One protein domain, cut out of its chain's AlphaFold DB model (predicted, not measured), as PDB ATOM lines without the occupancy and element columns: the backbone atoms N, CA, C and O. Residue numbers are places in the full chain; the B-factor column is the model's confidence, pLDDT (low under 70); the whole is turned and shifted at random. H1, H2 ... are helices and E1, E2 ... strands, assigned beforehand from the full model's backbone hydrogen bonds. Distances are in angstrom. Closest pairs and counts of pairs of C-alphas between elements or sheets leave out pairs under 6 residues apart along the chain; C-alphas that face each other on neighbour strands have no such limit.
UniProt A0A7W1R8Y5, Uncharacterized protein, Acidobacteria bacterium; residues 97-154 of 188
ATOM      1  N   VAL A  97     148.752 122.883 160.184       74.44
ATOM      2  CA  VAL A  97     148.447 124.308 160.048       74.44
ATOM      3  C   VAL A  97     147.723 124.757 161.303       74.44
ATOM      4  O   VAL A  97     146.700 124.178 161.678       74.44
ATOM      5  N   ASP A  98     148.248 125.798 161.937       76.88
ATOM      6  CA  ASP A  98     147.544 126.506 162.996       76.88
ATOM      7  C   ASP A  98     146.479 127.412 162.355       76.88
ATOM      8  O   ASP A  98     146.779 128.387 161.663       76.88
ATOM      9  N   LEU A  99     145.208 127.068 162.556       74.88
ATOM     10  CA  LEU A  99     144.076 127.896 162.153       74.88
ATOM     11  C   LEU A  99     143.965 129.116 163.069       74.88
ATOM     12  O   LEU A  99     144.322 129.086 164.246       74.88
ATOM     13  N   GLY A 100     143.348 130.178 162.549       70.88
ATOM     14  CA  GLY A 100     143.074 131.414 163.296       70.88
ATOM     15  C   GLY A 100     142.187 131.212 164.533       70.88
ATOM     16  O   GLY A 100     142.158 132.073 165.403       70.88
ATOM     17  N   ASP A 101     141.533 130.054 164.640       69.12
ATOM     18  CA  ASP A 101     140.741 129.626 165.797       69.12
ATOM     19  C   ASP A 101     141.618 129.016 166.920       69.12
ATOM     20  O   ASP A 101     141.098 128.446 167.880       69.12
ATOM     21  N   GLY A 102     142.950 129.064 166.781       73.25
ATOM     22  CA  GLY A 102     143.922 128.476 167.711       73.25
ATOM     23  C   GLY A 102     144.007 126.947 167.648       73.25
ATOM     24  O   GLY A 102     144.663 126.326 168.483       73.25
ATOM     25  N   LYS A 103     143.326 126.323 166.682       78.50
ATOM     26  CA  LYS A 103     143.332 124.872 166.471       78.50
ATOM     27  C   LYS A 103     144.418 124.496 165.476       78.50
ATOM     28  O   LYS A 103     144.507 125.104 164.417       78.50
ATOM     29  N   ARG A 104     145.174 123.448 165.782       78.62
ATOM     30  CA  ARG A 104     146.157 122.873 164.866       78.62
ATOM     31  C   ARG A 104     145.548 121.692 164.124       78.62
ATOM     32  O   ARG A 104     145.122 120.728 164.761       78.62
ATOM     33  N   GLU A 105     145.509 121.756 162.799       77.56
ATOM     34  CA  GLU A 105     145.145 120.603 161.974       77.56
ATOM     35  C   GLU A 105     146.386 119.780 161.650       77.56
ATOM     36  O   GLU A 105     147.349 120.323 161.123       77.56
ATOM     37  N   ASP A 106     146.361 118.478 161.940       80.75
ATOM     38  CA  ASP A 106     147.402 117.538 161.517       80.75
ATOM     39  C   ASP A 106     147.136 117.073 160.076       80.75
ATOM     40  O   ASP A 106     146.058 116.573 159.739       80.75
ATOM     41  N   LEU A 107     148.125 117.264 159.211       79.88
ATOM     42  CA  LEU A 107     148.095 116.982 157.780       79.88
ATOM     43  C   LEU A 107     149.211 115.994 157.391       79.88
ATOM     44  O   LEU A 107     149.484 115.817 156.206       79.88
ATOM     45  N   SER A 108     149.826 115.317 158.368       73.69
ATOM     46  CA  SER A 108     150.907 114.336 158.170       73.69
ATOM     47  C   SER A 108     150.559 113.203 157.197       73.69
ATOM     48  O   SER A 108     151.428 112.733 156.466       73.69
ATOM     49  N   LEU A 109     149.289 112.789 157.157       78.19
ATOM     50  CA  LEU A 109     148.766 111.747 156.264       78.19
ATOM     51  C   LEU A 109     148.105 112.300 154.989       78.19
ATOM     52  O   LEU A 109     147.532 111.531 154.216       78.19
ATOM     53  N   LYS A 110     148.129 113.621 154.772       77.75
ATOM     54  CA  LYS A 110     147.527 114.250 153.592       77.75
ATOM     55  C   LYS A 110     148.567 114.510 152.499       77.75
ATOM     56  O   LYS A 110     149.772 114.375 152.682       77.75
ATOM     57  N   GLU A 111     148.062 114.875 151.325       80.75
ATOM     58  CA  GLU A 111     148.873 115.271 150.175       80.75
ATOM     59  C   GLU A 111     149.838 116.423 150.534       80.75
ATOM     60  O   GLU A 111     149.455 117.305 151.306       80.75
ATOM     61  N   PRO A 112     151.027 116.521 149.906       72.25
ATOM     62  CA  PRO A 112     151.995 117.593 150.180       72.25
ATOM     63  C   PRO A 112     151.453 119.023 150.010       72.25
ATOM     64  O   PRO A 112     151.998 119.967 150.569       72.25
ATOM     65  N   ALA A 113     150.382 119.199 149.228       76.69
ATOM     66  CA  ALA A 113     149.727 120.487 148.988       76.69
ATOM     67  C   ALA A 113     148.490 120.733 149.880       76.69
ATOM     68  O   ALA A 113     147.753 121.698 149.658       76.69
ATOM     69  N   ALA A 114     148.219 119.865 150.861       82.06
ATOM     70  CA  ALA A 114     147.031 119.961 151.708       82.06
ATOM     71  C   ALA A 114     147.021 121.221 152.584       82.06
ATOM     72  O   ALA A 114     145.955 121.794 152.791       82.06
ATOM     73  N   GLU A 115     148.188 121.703 153.020       79.19
ATOM     74  CA  GLU A 115     148.299 122.936 153.813       79.19
ATOM     75  C   GLU A 115     147.702 124.141 153.084       79.19
ATOM     76  O   GLU A 115     146.882 124.876 153.630       79.19
ATOM     77  N   MET A 116     148.054 124.301 151.804       81.25
ATOM     78  CA  MET A 116     147.563 125.397 150.969       81.25
ATOM     79  C   MET A 116     146.040 125.352 150.811       81.25
ATOM     80  O   MET A 116     145.396 126.400 150.770       81.25
ATOM     81  N   LYS A 117     145.454 124.150 150.720       86.31
ATOM     82  CA  LYS A 117     143.998 123.973 150.620       86.31
ATOM     83  C   LYS A 117     143.313 124.452 151.902       86.31
ATOM     84  O   LYS A 117     142.416 125.284 151.821       86.31
ATOM     85  N   VAL A 118     143.808 124.018 153.062       86.56
ATOM     86  CA  VAL A 118     143.269 124.387 154.383       86.56
ATOM     87  C   VAL A 118     143.351 125.898 154.622       86.56
ATOM     88  O   VAL A 118     142.350 126.533 154.954       86.56
ATOM     89  N   VAL A 119     144.514 126.512 154.368       86.06
ATOM     90  CA  VAL A 119     144.692 127.969 154.509       86.06
ATOM     91  C   VAL A 119     143.754 128.732 153.570       86.06
ATOM     92  O   VAL A 119     143.124 129.714 153.965       86.06
ATOM     93  N   ARG A 120     143.611 128.268 152.324       89.44
ATOM     94  CA  ARG A 120     142.722 128.899 151.343       89.44
ATOM     95  C   ARG A 120     141.255 128.804 151.747       89.44
ATOM     96  O   ARG A 120     140.519 129.771 151.571       89.44
ATOM     97  N   GLU A 121     140.824 127.666 152.276       90.12
ATOM     98  CA  GLU A 121     139.470 127.488 152.803       90.12
ATOM     99  C   GLU A 121     139.201 128.438 153.970       90.12
ATOM    100  O   GLU A 121     138.168 129.110 153.985       90.12
ATOM    101  N   GLN A 122     140.158 128.580 154.889       88.25
ATOM    102  CA  GLN A 122     140.065 129.535 155.989       88.25
ATOM    103  C   GLN A 122     139.927 130.978 155.482       88.25
ATOM    104  O   GLN A 122     139.052 131.708 155.948       88.25
ATOM    105  N   TRP A 123     140.753 131.398 154.518       89.06
ATOM    106  CA  TRP A 123     140.664 132.740 153.934       89.06
ATOM    107  C   TRP A 123     139.333 132.970 153.226       89.06
ATOM    108  O   TRP A 123     138.719 134.017 153.404       89.06
ATOM    109  N   ASN A 124     138.851 131.977 152.478       92.56
ATOM    110  CA  ASN A 124     137.547 132.046 151.826       92.56
ATOM    111  C   ASN A 124     136.408 132.177 152.844       92.56
ATOM    112  O   ASN A 124     135.458 132.915 152.592       92.56
ATOM    113  N   ARG A 125     136.501 131.490 153.988       89.19
ATOM    114  CA  ARG A 125     135.537 131.622 155.084       89.19
ATOM    115  C   ARG A 125     135.565 133.030 155.674       89.19
ATOM    116  O   ARG A 125     134.522 133.664 155.745       89.19
ATOM    117  N   ILE A 126     136.751 133.552 155.994       89.81
ATOM    118  CA  ILE A 126     136.920 134.918 156.524       89.81
ATOM    119  C   ILE A 126     136.383 135.967 155.542       89.81
ATOM    120  O   ILE A 126     135.717 136.908 155.960       89.81
ATOM    121  N   LEU A 127     136.632 135.802 154.241       90.06
ATOM    122  CA  LEU A 127     136.127 136.715 153.212       90.06
ATOM    123  C   LEU A 127     134.595 136.736 153.144       90.06
ATOM    124  O   LEU A 127     134.020 137.786 152.882       90.06
ATOM    125  N   ARG A 128     133.942 135.591 153.372       89.38
ATOM    126  CA  ARG A 128     132.482 135.445 153.270       89.38
ATOM    127  C   ARG A 128     131.743 135.807 154.551       89.38
ATOM    128  O   ARG A 128     130.667 136.382 154.482       89.38
ATOM    129  N   GLU A 129     132.290 135.424 155.698       89.44
ATOM    130  CA  GLU A 129     131.607 135.489 156.999       89.44
ATOM    131  C   GLU A 129     132.172 136.585 157.911       89.44
ATOM    132  O   GLU A 129     131.561 136.935 158.920       89.44
ATOM    133  N   GLY A 130     133.340 137.131 157.570       87.62
ATOM    134  CA  GLY A 130     134.120 137.970 158.463       87.62
ATOM    135  C   GLY A 130     134.951 137.148 159.450       87.62
ATOM    136  O   GLY A 130     134.876 135.921 159.521       87.62
ATOM    137  N   GLN A 131     135.780 137.840 160.224       87.44
ATOM    138  CA  GLN A 131     136.600 137.236 161.270       87.44
ATOM    139  C   GLN A 131     136.051 137.623 162.640       87.44
ATOM    140  O   GLN A 131     135.752 138.794 162.878       87.44
ATOM    141  N   LYS A 132     135.968 136.654 163.553       87.44
ATOM    142  CA  LYS A 132     135.605 136.873 164.956       87.44
ATOM    143  C   LYS A 132     136.791 136.565 165.864       87.44
ATOM    144  O   LYS A 132     137.592 135.686 165.560       87.44
ATOM    145  N   ASP A 133     136.895 137.310 166.954       83.94
ATOM    146  CA  ASP A 133     137.825 137.055 168.049       83.94
ATOM    147  C   ASP A 133     137.409 135.804 168.840       83.94
ATOM    148  O   ASP A 133     136.269 135.341 168.740       83.94
ATOM    149  N   GLN A 134     138.296 135.310 169.703       79.06
ATOM    150  CA  GLN A 134     138.011 134.236 170.660       79.06
ATOM    151  C   GLN A 134     136.809 134.566 171.560       79.06
ATOM    152  O   GLN A 134     136.055 133.677 171.947       79.06
ATOM    153  N   ASN A 135     136.585 135.856 171.837       81.88
ATOM    154  CA  ASN A 135     135.448 136.355 172.614       81.88
ATOM    155  C   ASN A 135     134.154 136.519 171.789       81.88
ATOM    156  O   ASN A 135     133.144 136.984 172.310       81.88
ATOM    157  N   GLY A 136     134.175 136.183 170.495       80.62
ATOM    158  CA  GLY A 136     133.031 136.298 169.585       80.62
ATOM    159  C   GLY A 136     132.822 137.686 168.967       80.62
ATOM    160  O   GLY A 136     131.906 137.852 168.161       80.62
ATOM    161  N   ASN A 137     133.667 138.668 169.295       84.56
ATOM    162  CA  ASN A 137     133.607 140.015 168.721       84.56
ATOM    163  C   ASN A 137     134.073 140.016 167.263       84.56
ATOM    164  O   ASN A 137     135.105 139.434 166.943       84.56
ATOM    165  N   THR A 138     133.356 140.705 166.379       85.62
ATOM    166  CA  THR A 138     133.742 140.817 164.967       85.62
ATOM    167  C   THR A 138     134.987 141.698 164.815       85.62
ATOM    168  O   THR A 138     134.933 142.895 165.085       85.62
ATOM    169  N   ILE A 139     136.101 141.104 164.379       88.44
ATOM    170  CA  ILE A 139     137.367 141.789 164.072       88.44
ATOM    171  C   ILE A 139     137.338 142.334 162.638       88.44
ATOM    172  O   ILE A 139     137.774 143.455 162.389       88.44
ATOM    173  N   ALA A 140     136.810 141.547 161.695       86.94
ATOM    174  CA  ALA A 140     136.717 141.906 160.282       86.94
ATOM    175  C   ALA A 140     135.325 141.574 159.737       86.94
ATOM    176  O   ALA A 140     134.761 140.537 160.078       86.94
ATOM    177  N   ILE A 141     134.789 142.447 158.887       90.81
ATOM    178  CA  ILE A 141     133.460 142.328 158.271       90.81
ATOM    179  C   ILE A 141     133.645 142.080 156.762       90.81
ATOM    180  O   ILE A 141     134.573 142.663 156.188       90.81
ATOM    181  N   PRO A 142     132.794 141.262 156.107       94.56
ATOM    182  CA  PRO A 142     132.795 141.107 154.654       94.56
ATOM    183  C   PRO A 142     132.676 142.447 153.923       94.56
ATOM    184  O   PRO A 142     132.014 143.379 154.390       94.56
ATOM    185  N   ILE A 143     133.309 142.555 152.756       91.44
ATOM    186  CA  ILE A 143     133.429 143.844 152.066       91.44
ATOM    187  C   ILE A 143     132.062 144.365 151.602       91.44
ATOM    188  O   ILE A 143     131.807 145.566 151.650       91.44
ATOM    189  N   GLU A 144     131.151 143.464 151.230       92.06
ATOM    190  CA  GLU A 144     129.779 143.774 150.834       92.06
ATOM    191  C   GLU A 144     128.985 144.394 151.988       92.06
ATOM    192  O   GLU A 144     128.304 145.407 151.816       92.06
ATOM    193  N   GLU A 145     129.110 143.823 153.187       92.31
ATOM    194  CA  GLU A 145     128.476 144.352 154.394       92.31
ATOM    195  C   GLU A 145     129.089 145.689 154.808       92.31
ATOM    196  O   GLU A 145     128.364 146.620 155.163       92.31
ATOM    197  N   ALA A 146     130.416 145.813 154.714       90.88
ATOM    198  CA  ALA A 146     131.115 147.059 154.995       90.88
ATOM    199  C   ALA A 146     130.656 148.183 154.050       90.88
ATOM    200  O   ALA A 146     130.368 149.289 154.507       90.88
ATOM    201  N   MET A 147     130.512 147.895 152.750       92.44
ATOM    202  CA  MET A 147     129.974 148.846 151.771       92.44
ATOM    203  C   MET A 147     128.542 149.257 152.103       92.44
ATOM    204  O   MET A 147     128.230 150.447 152.091       92.44
ATOM    205  N   LYS A 148     127.675 148.297 152.443       93.62
ATOM    206  CA  LYS A 148     126.287 148.584 152.819       93.62
ATOM    207  C   LYS A 148     126.219 149.507 154.037       93.62
ATOM    208  O   LYS A 148     125.547 150.534 153.986       93.62
ATOM    209  N   GLN A 149     126.973 149.193 155.091       90.25
ATOM    210  CA  GLN A 149     127.035 150.034 156.288       90.25
ATOM    211  C   GLN A 149     127.605 151.423 155.997       90.25
ATOM    212  O   GLN A 149     127.170 152.394 156.607       90.25
ATOM    213  N   LEU A 150     128.579 151.533 155.089       90.56
ATOM    214  CA  LEU A 150     129.158 152.817 154.699       90.56
ATOM    215  C   LEU A 150     128.141 153.698 153.966       90.56
ATOM    216  O   LEU A 150     128.082 154.898 154.213       90.56
ATOM    217  N   ILE A 151     127.336 153.101 153.084       92.25
ATOM    218  CA  ILE A 151     126.259 153.799 152.373       92.25
ATOM    219  C   ILE A 151     125.173 154.241 153.359       92.25
ATOM    220  O   ILE A 151     124.750 155.391 153.311       92.25
ATOM    221  N   GLU A 152     124.762 153.363 154.280       90.88
ATOM    222  CA  GLU A 152     123.747 153.667 155.299       90.88
ATOM    223  C   GLU A 152     124.200 154.755 156.281       90.88
ATOM    224  O   GLU A 152     123.430 155.660 156.597       90.88
ATOM    225  N   LYS A 153     125.449 154.686 156.761       88.12
ATOM    226  CA  LYS A 153     126.016 155.682 157.687       88.12
ATOM    227  C   LYS A 153     126.333 157.008 156.992       88.12
ATOM    228  O   LYS A 153     126.416 158.032 157.667       88.12
ATOM    229  N   GLY A 154     126.500 156.990 155.669       78.81
ATOM    230  CA  GLY A 154     127.032 158.106 154.901       78.81
ATOM    231  C   GLY A 154     128.514 158.335 155.202       78.81
ATOM    232  O   GLY A 154     129.005 158.102 156.308       78.81
TER     233      GLY A 154
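Overview. This is residues 97 to 154 of the 188 residues of an uncharacterized protein of Acidobacteria bacterium (UniProt A0A7W1R8Y5). Two helices, H1 and H2, run nearly in line, one after the other, along a rod, and two small loops hang from the same side of that row: residues 97 to 106 beside H1, and residues 130 to 141 between the helices. The 58 printed residues hold E1, H1, E2 and H2 in that order, mostly helix; the strands pair with no named strand. The whole is only just loose, close to extended, with a radius of gyration of the C-alphas of 15.0 A and spans of 51 by 23 by 8 A.

Along the chain. E1 is residues 104 to 106. H1, residues 114 to 129, is 22.5 A long from C-alpha 114 at (147.031, 119.961, 151.708). E2 is residues 138 to 140. H2, residues 143 to 153, is 15.1 A long and ends with C-alpha 153 at (126.016, 155.682, 157.687).

Arrangement. Residues 97 to 98 pair antiparallel with 104 to 105 of E1, and 131 to 132 with 138 to 140 of E2. E1 and H1 are apart. H1 and H2 are close but not clearly touching, the closest C-alphas being those of Leu 127 and Ile 143, 7.7 A apart; they run the same way at a shallow tilt of 18 degrees. In H1 and H2 every O i to N i+4 pair is within hydrogen-bond range.

Size, cuts and confidence. The C-alphas farthest apart, of Leu 109 and Gly 154, are 51.2 A apart. Residues 108 to 113 and 146 to 154 stand free. The printed part has no cut and no long link; residue 101 is under 70 in pLDDT.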